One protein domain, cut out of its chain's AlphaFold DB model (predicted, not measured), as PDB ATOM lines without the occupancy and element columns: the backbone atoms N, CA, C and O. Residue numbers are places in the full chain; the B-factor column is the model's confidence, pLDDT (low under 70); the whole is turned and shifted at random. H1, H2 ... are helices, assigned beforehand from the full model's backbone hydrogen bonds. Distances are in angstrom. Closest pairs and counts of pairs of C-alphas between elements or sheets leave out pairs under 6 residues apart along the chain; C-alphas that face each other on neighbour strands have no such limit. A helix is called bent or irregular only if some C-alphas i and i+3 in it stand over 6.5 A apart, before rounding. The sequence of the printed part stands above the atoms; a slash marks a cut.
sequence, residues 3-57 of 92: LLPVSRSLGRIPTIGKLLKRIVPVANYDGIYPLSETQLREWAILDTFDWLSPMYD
ATOM      1  N   LEU A   3       1.535 -43.534  -5.799       93.06
ATOM      2  CA  LEU A   3       1.532 -42.123  -5.413       93.06
ATOM      3  C   LEU A   3       2.922 -41.573  -5.059       93.06
ATOM      4  O   LEU A   3       3.179 -40.395  -5.286       93.06
ATOM      5  N   LEU A   4       3.845 -42.401  -4.552       92.69
ATOM      6  CA  LEU A   4       5.184 -41.939  -4.166       92.69
ATOM      7  C   LEU A   4       6.001 -41.450  -5.384       92.69
ATOM      8  O   LEU A   4       6.464 -40.311  -5.350       92.69
ATOM      9  N   PRO A   5       6.134 -42.218  -6.488       93.38
ATOM     10  CA  PRO A   5       6.728 -41.714  -7.727       93.38
ATOM     11  C   PRO A   5       6.066 -40.437  -8.260       93.38
ATOM     12  O   PRO A   5       6.771 -39.531  -8.699       93.38
ATOM     13  N   VAL A   6       4.734 -40.325  -8.188       93.69
ATOM     14  CA  VAL A   6       4.001 -39.119  -8.619       93.69
ATOM     15  C   VAL A   6       4.389 -37.910  -7.764       93.69
ATOM     16  O   VAL A   6       4.749 -36.863  -8.302       93.69
ATOM     17  N   SER A   7       4.401 -38.068  -6.437       94.75
ATOM     18  CA  SER A   7       4.827 -37.026  -5.495       94.75
ATOM     19  C   SER A   7       6.277 -36.588  -5.741       94.75
ATOM     20  O   SER A   7       6.565 -35.389  -5.752       94.75
ATOM     21  N   ARG A   8       7.191 -37.532  -6.016       93.25
ATOM     22  CA  ARG A   8       8.594 -37.225  -6.358       93.25
ATOM     23  C   ARG A   8       8.714 -36.443  -7.661       93.25
ATOM     24  O   ARG A   8       9.424 -35.441  -7.697       93.25
ATOM     25  N   SER A   9       8.001 -36.857  -8.705       93.25
ATOM     26  CA  SER A   9       8.006 -36.167 -10.000       93.25
ATOM     27  C   SER A   9       7.501 -34.728  -9.882       93.25
ATOM     28  O   SER A   9       8.159 -33.812 -10.370       93.25
ATOM     29  N   LEU A  10       6.404 -34.504  -9.151       92.94
ATOM     30  CA  LEU A  10       5.904 -33.156  -8.858       92.94
ATOM     31  C   LEU A  10       6.896 -32.333  -8.023       92.94
ATOM     32  O   LEU A  10       7.055 -31.135  -8.245       92.94
ATOM     33  N   GLY A  11       7.611 -32.983  -7.102       91.56
ATOM     34  CA  GLY A  11       8.645 -32.372  -6.266       91.56
ATOM     35  C   GLY A  11       9.825 -31.771  -7.029       91.56
ATOM     36  O   GLY A  11      10.471 -30.861  -6.511       91.56
ATOM     37  N   ARG A  12      10.091 -32.243  -8.252       91.94
ATOM     38  CA  ARG A  12      11.202 -31.787  -9.106       91.94
ATOM     39  C   ARG A  12      10.883 -30.519  -9.902       91.94
ATOM     40  O   ARG A  12      11.782 -29.971 -10.531       91.94
ATOM     41  N   ILE A  13       9.634 -30.047  -9.881       92.25
ATOM     42  CA  ILE A  13       9.238 -28.832 -10.601       92.25
ATOM     43  C   ILE A  13       9.939 -27.617  -9.962       92.25
ATOM     44  O   ILE A  13       9.783 -27.396  -8.754       92.25
ATOM     45  N   PRO A  14      10.691 -26.808 -10.737       89.56
ATOM     46  CA  PRO A  14      11.350 -25.615 -10.216       89.56
ATOM     47  C   PRO A  14      10.341 -24.674  -9.560       89.56
ATOM     48  O   PRO A  14       9.209 -24.560 -10.021       89.56
ATOM     49  N   THR A  15      10.760 -23.960  -8.513       90.19
ATOM     50  CA  THR A  15       9.979 -22.950  -7.763       90.19
ATOM     51  C   THR A  15       8.780 -23.478  -6.956       90.19
ATOM     52  O   THR A  15       8.695 -23.185  -5.765       90.19
ATOM     53  N   ILE A  16       7.903 -24.304  -7.537       92.62
ATOM     54  CA  ILE A  16       6.641 -24.747  -6.909       92.62
ATOM     55  C   ILE A  16       6.631 -26.218  -6.468       92.62
ATOM     56  O   ILE A  16       5.725 -26.633  -5.744       92.62
ATOM     57  N   GLY A  17       7.634 -27.020  -6.840       89.00
ATOM     58  CA  GLY A  17       7.634 -28.468  -6.598       89.00
ATOM     59  C   GLY A  17       7.519 -28.864  -5.122       89.00
ATOM     60  O   GLY A  17       6.839 -29.836  -4.791       89.00
ATOM     61  N   LYS A  18       8.084 -28.068  -4.202       86.69
ATOM     62  CA  LYS A  18       7.960 -28.297  -2.747       86.69
ATOM     63  C   LYS A  18       6.509 -28.256  -2.258       86.69
ATOM     64  O   LYS A  18       6.176 -28.989  -1.328       86.69
ATOM     65  N   LEU A  19       5.675 -27.413  -2.862       89.00
ATOM     66  CA  LEU A  19       4.252 -27.328  -2.545       89.00
ATOM     67  C   LEU A  19       3.491 -28.470  -3.220       89.00
ATOM     68  O   LEU A  19       2.753 -29.187  -2.550       89.00
ATOM     69  N   LEU A  20       3.726 -28.690  -4.517       90.81
ATOM     70  CA  LEU A  20       3.013 -29.708  -5.296       90.81
ATOM     71  C   LEU A  20       3.191 -31.121  -4.730       90.81
ATOM     72  O   LEU A  20       2.224 -31.878  -4.657       90.81
ATOM     73  N   LYS A  21       4.393 -31.472  -4.254       90.75
ATOM     74  CA  LYS A  21       4.631 -32.798  -3.663       90.75
ATOM     75  C   LYS A  21       3.818 -33.068  -2.390       90.75
ATOM     76  O   LYS A  21       3.567 -34.233  -2.097       90.75
ATOM     77  N   ARG A  22       3.396 -32.021  -1.661       87.81
ATOM     78  CA  ARG A  22       2.586 -32.116  -0.427       87.81
ATOM     79  C   ARG A  22       1.090 -32.321  -0.689       87.81
ATOM     80  O   ARG A  22       0.372 -32.664   0.238       87.81
ATOM     81  N   ILE A  23       0.627 -32.101  -1.921       92.19
ATOM     82  CA  ILE A  23      -0.783 -32.293  -2.306       92.19
ATOM     83  C   ILE A  23      -1.092 -33.781  -2.515       92.19
ATOM     84  O   ILE A  23      -2.219 -34.223  -2.318       92.19
ATOM     85  N   VAL A  24      -0.092 -34.567  -2.916       94.25
ATOM     86  CA  VAL A  24      -0.260 -36.008  -3.105       94.25
ATOM     87  C   VAL A  24      -0.413 -36.673  -1.732       94.25
ATOM     88  O   VAL A  24       0.472 -36.484  -0.896       94.25
ATOM     89  N   PRO A  25      -1.471 -37.472  -1.487       93.75
ATOM     90  CA  PRO A  25      -1.729 -38.101  -0.191       93.75
ATOM     91  C   PRO A  25      -0.812 -39.315   0.017       93.75
ATOM     92  O   PRO A  25      -1.229 -40.469  -0.044       93.75
ATOM     93  N   VAL A  26       0.479 -39.041   0.185       96.06
ATOM     94  CA  VAL A  26       1.528 -40.020   0.451       96.06
ATOM     95  C   VAL A  26       2.615 -39.364   1.294       96.06
ATOM     96  O   VAL A  26       3.054 -38.247   1.002       96.06
ATOM     97  N   ALA A  27       3.077 -40.059   2.324       95.75
ATOM     98  CA  ALA A  27       4.255 -39.656   3.071       95.75
ATOM     99  C   ALA A  27       5.477 -39.697   2.142       95.75
ATOM    100  O   ALA A  27       5.819 -40.738   1.578       95.75
ATOM    101  N   ASN A  28       6.113 -38.543   1.922       95.06
ATOM    102  CA  ASN A  28       7.250 -38.413   1.015       95.06
ATOM    103  C   ASN A  28       8.420 -37.690   1.692       95.06
ATOM    104  O   ASN A  28       8.391 -36.470   1.884       95.06
ATOM    105  N   TYR A  29       9.478 -38.452   1.967       93.75
ATOM    106  CA  TYR A  29      10.706 -37.984   2.610       93.75
ATOM    107  C   TYR A  29      11.874 -37.745   1.643       93.75
ATOM    108  O   TYR A  29      12.993 -37.480   2.084       93.75
ATOM    109  N   ASP A  30      11.630 -37.803   0.331       91.69
ATOM    110  CA  ASP A  30      12.655 -37.572  -0.690       91.69
ATOM    111  C   ASP A  30      13.264 -36.166  -0.546       91.69
ATOM    112  O   ASP A  30      12.555 -35.143  -0.534       91.69
ATOM    113  N   GLY A  31      14.590 -36.131  -0.394       89.12
ATOM    114  CA  GLY A  31      15.371 -34.921  -0.129       89.12
ATOM    115  C   GLY A  31      15.209 -34.324   1.278       89.12
ATOM    116  O   GLY A  31      15.606 -33.178   1.477       89.12
ATOM    117  N   ILE A  32      14.604 -35.048   2.230       91.50
ATOM    118  CA  ILE A  32      14.475 -34.627   3.640       91.50
ATOM    119  C   ILE A  32      15.468 -35.388   4.525       91.50
ATOM    120  O   ILE A  32      16.183 -34.770   5.309       91.50
ATOM    121  N   TYR A  33      15.534 -36.712   4.376       93.94
ATOM    122  CA  TYR A  33      16.410 -37.587   5.158       93.94
ATOM    123  C   TYR A  33      17.377 -38.358   4.245       93.94
ATOM    124  O   TYR A  33      17.023 -38.639   3.096       93.94
ATOM    125  N   PRO A  34      18.576 -38.739   4.729       95.38
ATOM    126  CA  PRO A  34      19.550 -39.525   3.968       95.38
ATOM    127  C   PRO A  34      19.166 -41.017   3.946       95.38
ATOM    128  O   PRO A  34      19.900 -41.874   4.430       95.38
ATOM    129  N   LEU A  35      17.974 -41.321   3.436       95.25
ATOM    130  CA  LEU A  35      17.418 -42.671   3.371       95.25
ATOM    131  C   LEU A  35      17.770 -43.336   2.036       95.25
ATOM    132  O   LEU A  35      17.794 -42.686   0.990       95.25
ATOM    133  N   SER A  36      17.993 -44.649   2.064       96.69
ATOM    134  CA  SER A  36      18.055 -45.452   0.838       96.69
ATOM    135  C   SER A  36      16.699 -45.475   0.123       96.69
ATOM    136  O   SER A  36      15.655 -45.259   0.735       96.69
ATOM    137  N   GLU A  37      16.689 -45.800  -1.170       95.06
ATOM    138  CA  GLU A  37      15.444 -45.938  -1.944       95.06
ATOM    139  C   GLU A  37      14.481 -46.974  -1.342       95.06
ATOM    140  O   GLU A  37      13.264 -46.769  -1.332       95.06
ATOM    141  N   THR A  38      15.019 -48.060  -0.781       96.88
ATOM    142  CA  THR A  38      14.231 -49.071  -0.065       96.88
ATOM    143  C   THR A  38      13.585 -48.476   1.182       96.88
ATOM    144  O   THR A  38      12.368 -48.563   1.326       96.88
ATOM    145  N   GLN A  39      14.361 -47.790   2.026       97.12
ATOM    146  CA  GLN A  39      13.839 -47.155   3.242       97.12
ATOM    147  C   GLN A  39      12.812 -46.065   2.926       97.12
ATOM    148  O   GLN A  39      11.762 -46.019   3.558       97.12
ATOM    149  N   LEU A  40      13.066 -45.223   1.917       96.06
ATOM    150  CA  LEU A  40      12.106 -44.214   1.455       96.06
ATOM    151  C   LEU A  40      10.776 -44.854   1.069       96.06
ATOM    152  O   LEU A  40       9.715 -44.342   1.423       96.06
ATOM    153  N   ARG A  41      10.825 -45.976   0.344       96.06
ATOM    154  CA  ARG A  41       9.627 -46.712  -0.054       96.06
ATOM    155  C   ARG A  41       8.912 -47.327   1.145       96.06
ATOM    156  O   ARG A  41       7.690 -47.239   1.197       96.06
ATOM    157  N   GLU A  42       9.637 -47.968   2.054       97.31
ATOM    158  CA  GLU A  42       9.071 -48.617   3.242       97.31
ATOM    159  C   GLU A  42       8.408 -47.600   4.169       97.31
ATOM    160  O   GLU A  42       7.241 -47.765   4.512       97.31
ATOM    161  N   TRP A  43       9.097 -46.502   4.478       97.25
ATOM    162  CA  TRP A  43       8.566 -45.429   5.318       97.25
ATOM    163  C   TRP A  43       7.366 -44.755   4.667       97.25
ATOM    164  O   TRP A  43       6.349 -44.542   5.314       97.25
ATOM    165  N   ALA A  44       7.431 -44.487   3.360       96.31
ATOM    166  CA  ALA A  44       6.285 -43.954   2.640       96.31
ATOM    167  C   ALA A  44       5.066 -44.882   2.722       96.31
ATOM    168  O   ALA A  44       3.943 -44.393   2.751       96.31
ATOM    169  N   ILE A  45       5.250 -46.206   2.728       96.25
ATOM    170  CA  ILE A  45       4.138 -47.155   2.869       96.25
ATOM    171  C   ILE A  45       3.582 -47.122   4.293       96.25
ATOM    172  O   ILE A  45       2.377 -46.934   4.443       96.25
ATOM    173  N   LEU A  46       4.443 -47.297   5.300       96.81
ATOM    174  CA  LEU A  46       4.041 -47.386   6.706       96.81
ATOM    175  C   LEU A  46       3.379 -46.092   7.179       96.81
ATOM    176  O   LEU A  46       2.248 -46.119   7.644       96.81
ATOM    177  N   ASP A  47       4.005 -44.948   6.927       96.50
ATOM    178  CA  ASP A  47       3.489 -43.673   7.416       96.50
ATOM    179  C   ASP A  47       2.228 -43.242   6.659       96.50
ATOM    180  O   ASP A  47       1.314 -42.671   7.248       96.50
ATOM    181  N   THR A  48       2.126 -43.539   5.354       96.31
ATOM    182  CA  THR A  48       0.870 -43.287   4.620       96.31
ATOM    183  C   THR A  48      -0.252 -44.172   5.147       96.31
ATOM    184  O   THR A  48      -1.395 -43.726   5.216       96.31
ATOM    185  N   PHE A  49       0.053 -45.419   5.514       95.38
ATOM    186  CA  PHE A  49      -0.920 -46.287   6.163       95.38
ATOM    187  C   PHE A  49      -1.343 -45.704   7.516       95.38
ATOM    188  O   PHE A  49      -2.539 -45.537   7.723       95.38
ATOM    189  N   ASP A  50      -0.404 -45.297   8.368       95.31
ATOM    190  CA  ASP A  50      -0.690 -44.698   9.681       95.31
ATOM    191  C   ASP A  50      -1.480 -43.383   9.587       95.31
ATOM    192  O   ASP A  50      -2.281 -43.069  10.464       95.31
ATOM    193  N   TRP A  51      -1.306 -42.606   8.514       95.06
ATOM    194  CA  TRP A  51      -2.100 -41.394   8.279       95.06
ATOM    195  C   TRP A  51      -3.554 -41.690   7.912       95.06
ATOM    196  O   TRP A  51      -4.438 -40.891   8.221       95.06
ATOM    197  N   LEU A  52      -3.800 -42.794   7.201       94.44
ATOM    198  CA  LEU A  52      -5.099 -43.090   6.594       94.44
ATOM    199  C   LEU A  52      -5.900 -44.146   7.363       94.44
ATOM    200  O   LEU A  52      -7.130 -44.130   7.311       94.44
ATOM    201  N   SER A  53      -5.229 -45.034   8.095       95.19
ATOM    202  CA  SER A  53      -5.853 -46.084   8.898       95.19
ATOM    203  C   SER A  53      -6.829 -45.566   9.966       95.19
ATOM    204  O   SER A  53      -7.857 -46.228  10.127       95.19
ATOM    205  N   PRO A  54      -6.663 -44.370  10.587       93.38
ATOM    206  CA  PRO A  54      -7.611 -43.885  11.591       93.38
ATOM    207  C   PRO A  54      -9.037 -43.686  11.065       93.38
ATOM    208  O   PRO A  54      -9.986 -43.695  11.841       93.38
ATOM    209  N   MET A  55      -9.217 -43.525   9.748       94.00
ATOM    210  CA  MET A  55     -10.547 -43.457   9.127       94.00
ATOM    211  C   MET A  55     -11.357 -44.745   9.327       94.00
ATOM    212  O   MET A  55     -12.587 -44.710   9.318       94.00
ATOM    213  N   TYR A  56     -10.672 -45.874   9.491       94.31
ATOM    214  CA  TYR A  56     -11.269 -47.196   9.648       94.31
ATOM    215  C   TYR A  56     -11.283 -47.670  11.107       94.31
ATOM    216  O   TYR A  56     -11.825 -48.740  11.402       94.31
ATOM    217  N   ASP A  57     -10.736 -46.873  12.027       91.50
ATOM    218  CA  ASP A  57     -10.807 -47.154  13.453       91.50
ATOM    219  C   ASP A  57     -12.235 -46.946  13.971       91.50
ATOM    220  O   ASP A  57     -12.892 -45.943  13.699       91.50
TER     221      ASP A  57
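Overview. This is residues 3 to 57 of the 92 residues of the protein "SAM-dependent methyltransferase" of Cylindrospermopsis raciborskii S05 (UniProt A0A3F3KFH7). One long helix, H3, runs along one side of the model, and a small head made of the short helices H1 and H2 sits to the other side of it. The long link of residues 21 to 36 passes through the middle, between H1 and H3, before it loops round to where H3 begins. The printed part has 55 residues with three named helices, in the order H1, H2, H3 along the chain, and no named strand; the class is all helix. The whole is only just compact, close to loose, with a radius of gyration of the C-alphas of 11.7 A, and its outline is elongated, spanning 39 by 23 by 15 A.

Along the chain. The printed part begins with H1, residues 3 to 11, whose first C-alpha, that of Leu 3, is at (1.532, -42.123, -5.413). H1 is 12.1 A long from first to last C-alpha. H2, residues 17 to 20, is a helix of 4 residues. Residues 21 to 36 hold no named element, and their C-alphas lie 2 to 14 A from the mean of all C-alphas. H3, residues 37 to 56, is the longest helix, 29.1 A from C-alpha 37 at (15.444, -45.938, -1.944) to C-alpha 56 at (-11.269, -47.196, 9.648). H3 is irregular, but only just: C-alphas 51 and 54 are 6.9 A apart.

Arrangement. H1 and H2 touch, with 7 pairs of C-alphas within 8 A. Their closest C-alphas are those of Gly 11 and Gly 17, 4.0 A apart. H1 and H3 are close but not clearly touching; their closest C-alphas, those of Leu 4 and Ala 44, are 7.2 A apart. H1 and H3 stand at a steep tilt of 67 degrees, only just short of about perpendicular, and run opposite ways. H2 and H3 are apart. In H1 every pair of O of residue i and N of residue i+4 is within hydrogen-bond range, and in H3 13 of 16 are. H2 is too short for such a pair, but its 1 pair of O of residue i and N of residue i+3 is within range.

Size, cuts and confidence. The two C-alphas farthest apart are those of Pro 14 and Asp 57, 38.9 A, while those of Leu 3 and Asp 57, the first and last printed, are 23.1 A apart. The printed part has no cut. The link from H1 to H2, 5 residues, is tight, and the link from H2 to H3, 16 residues, is long. The mean pLDDT of the printed part is 93.6, and no printed residue is under 70.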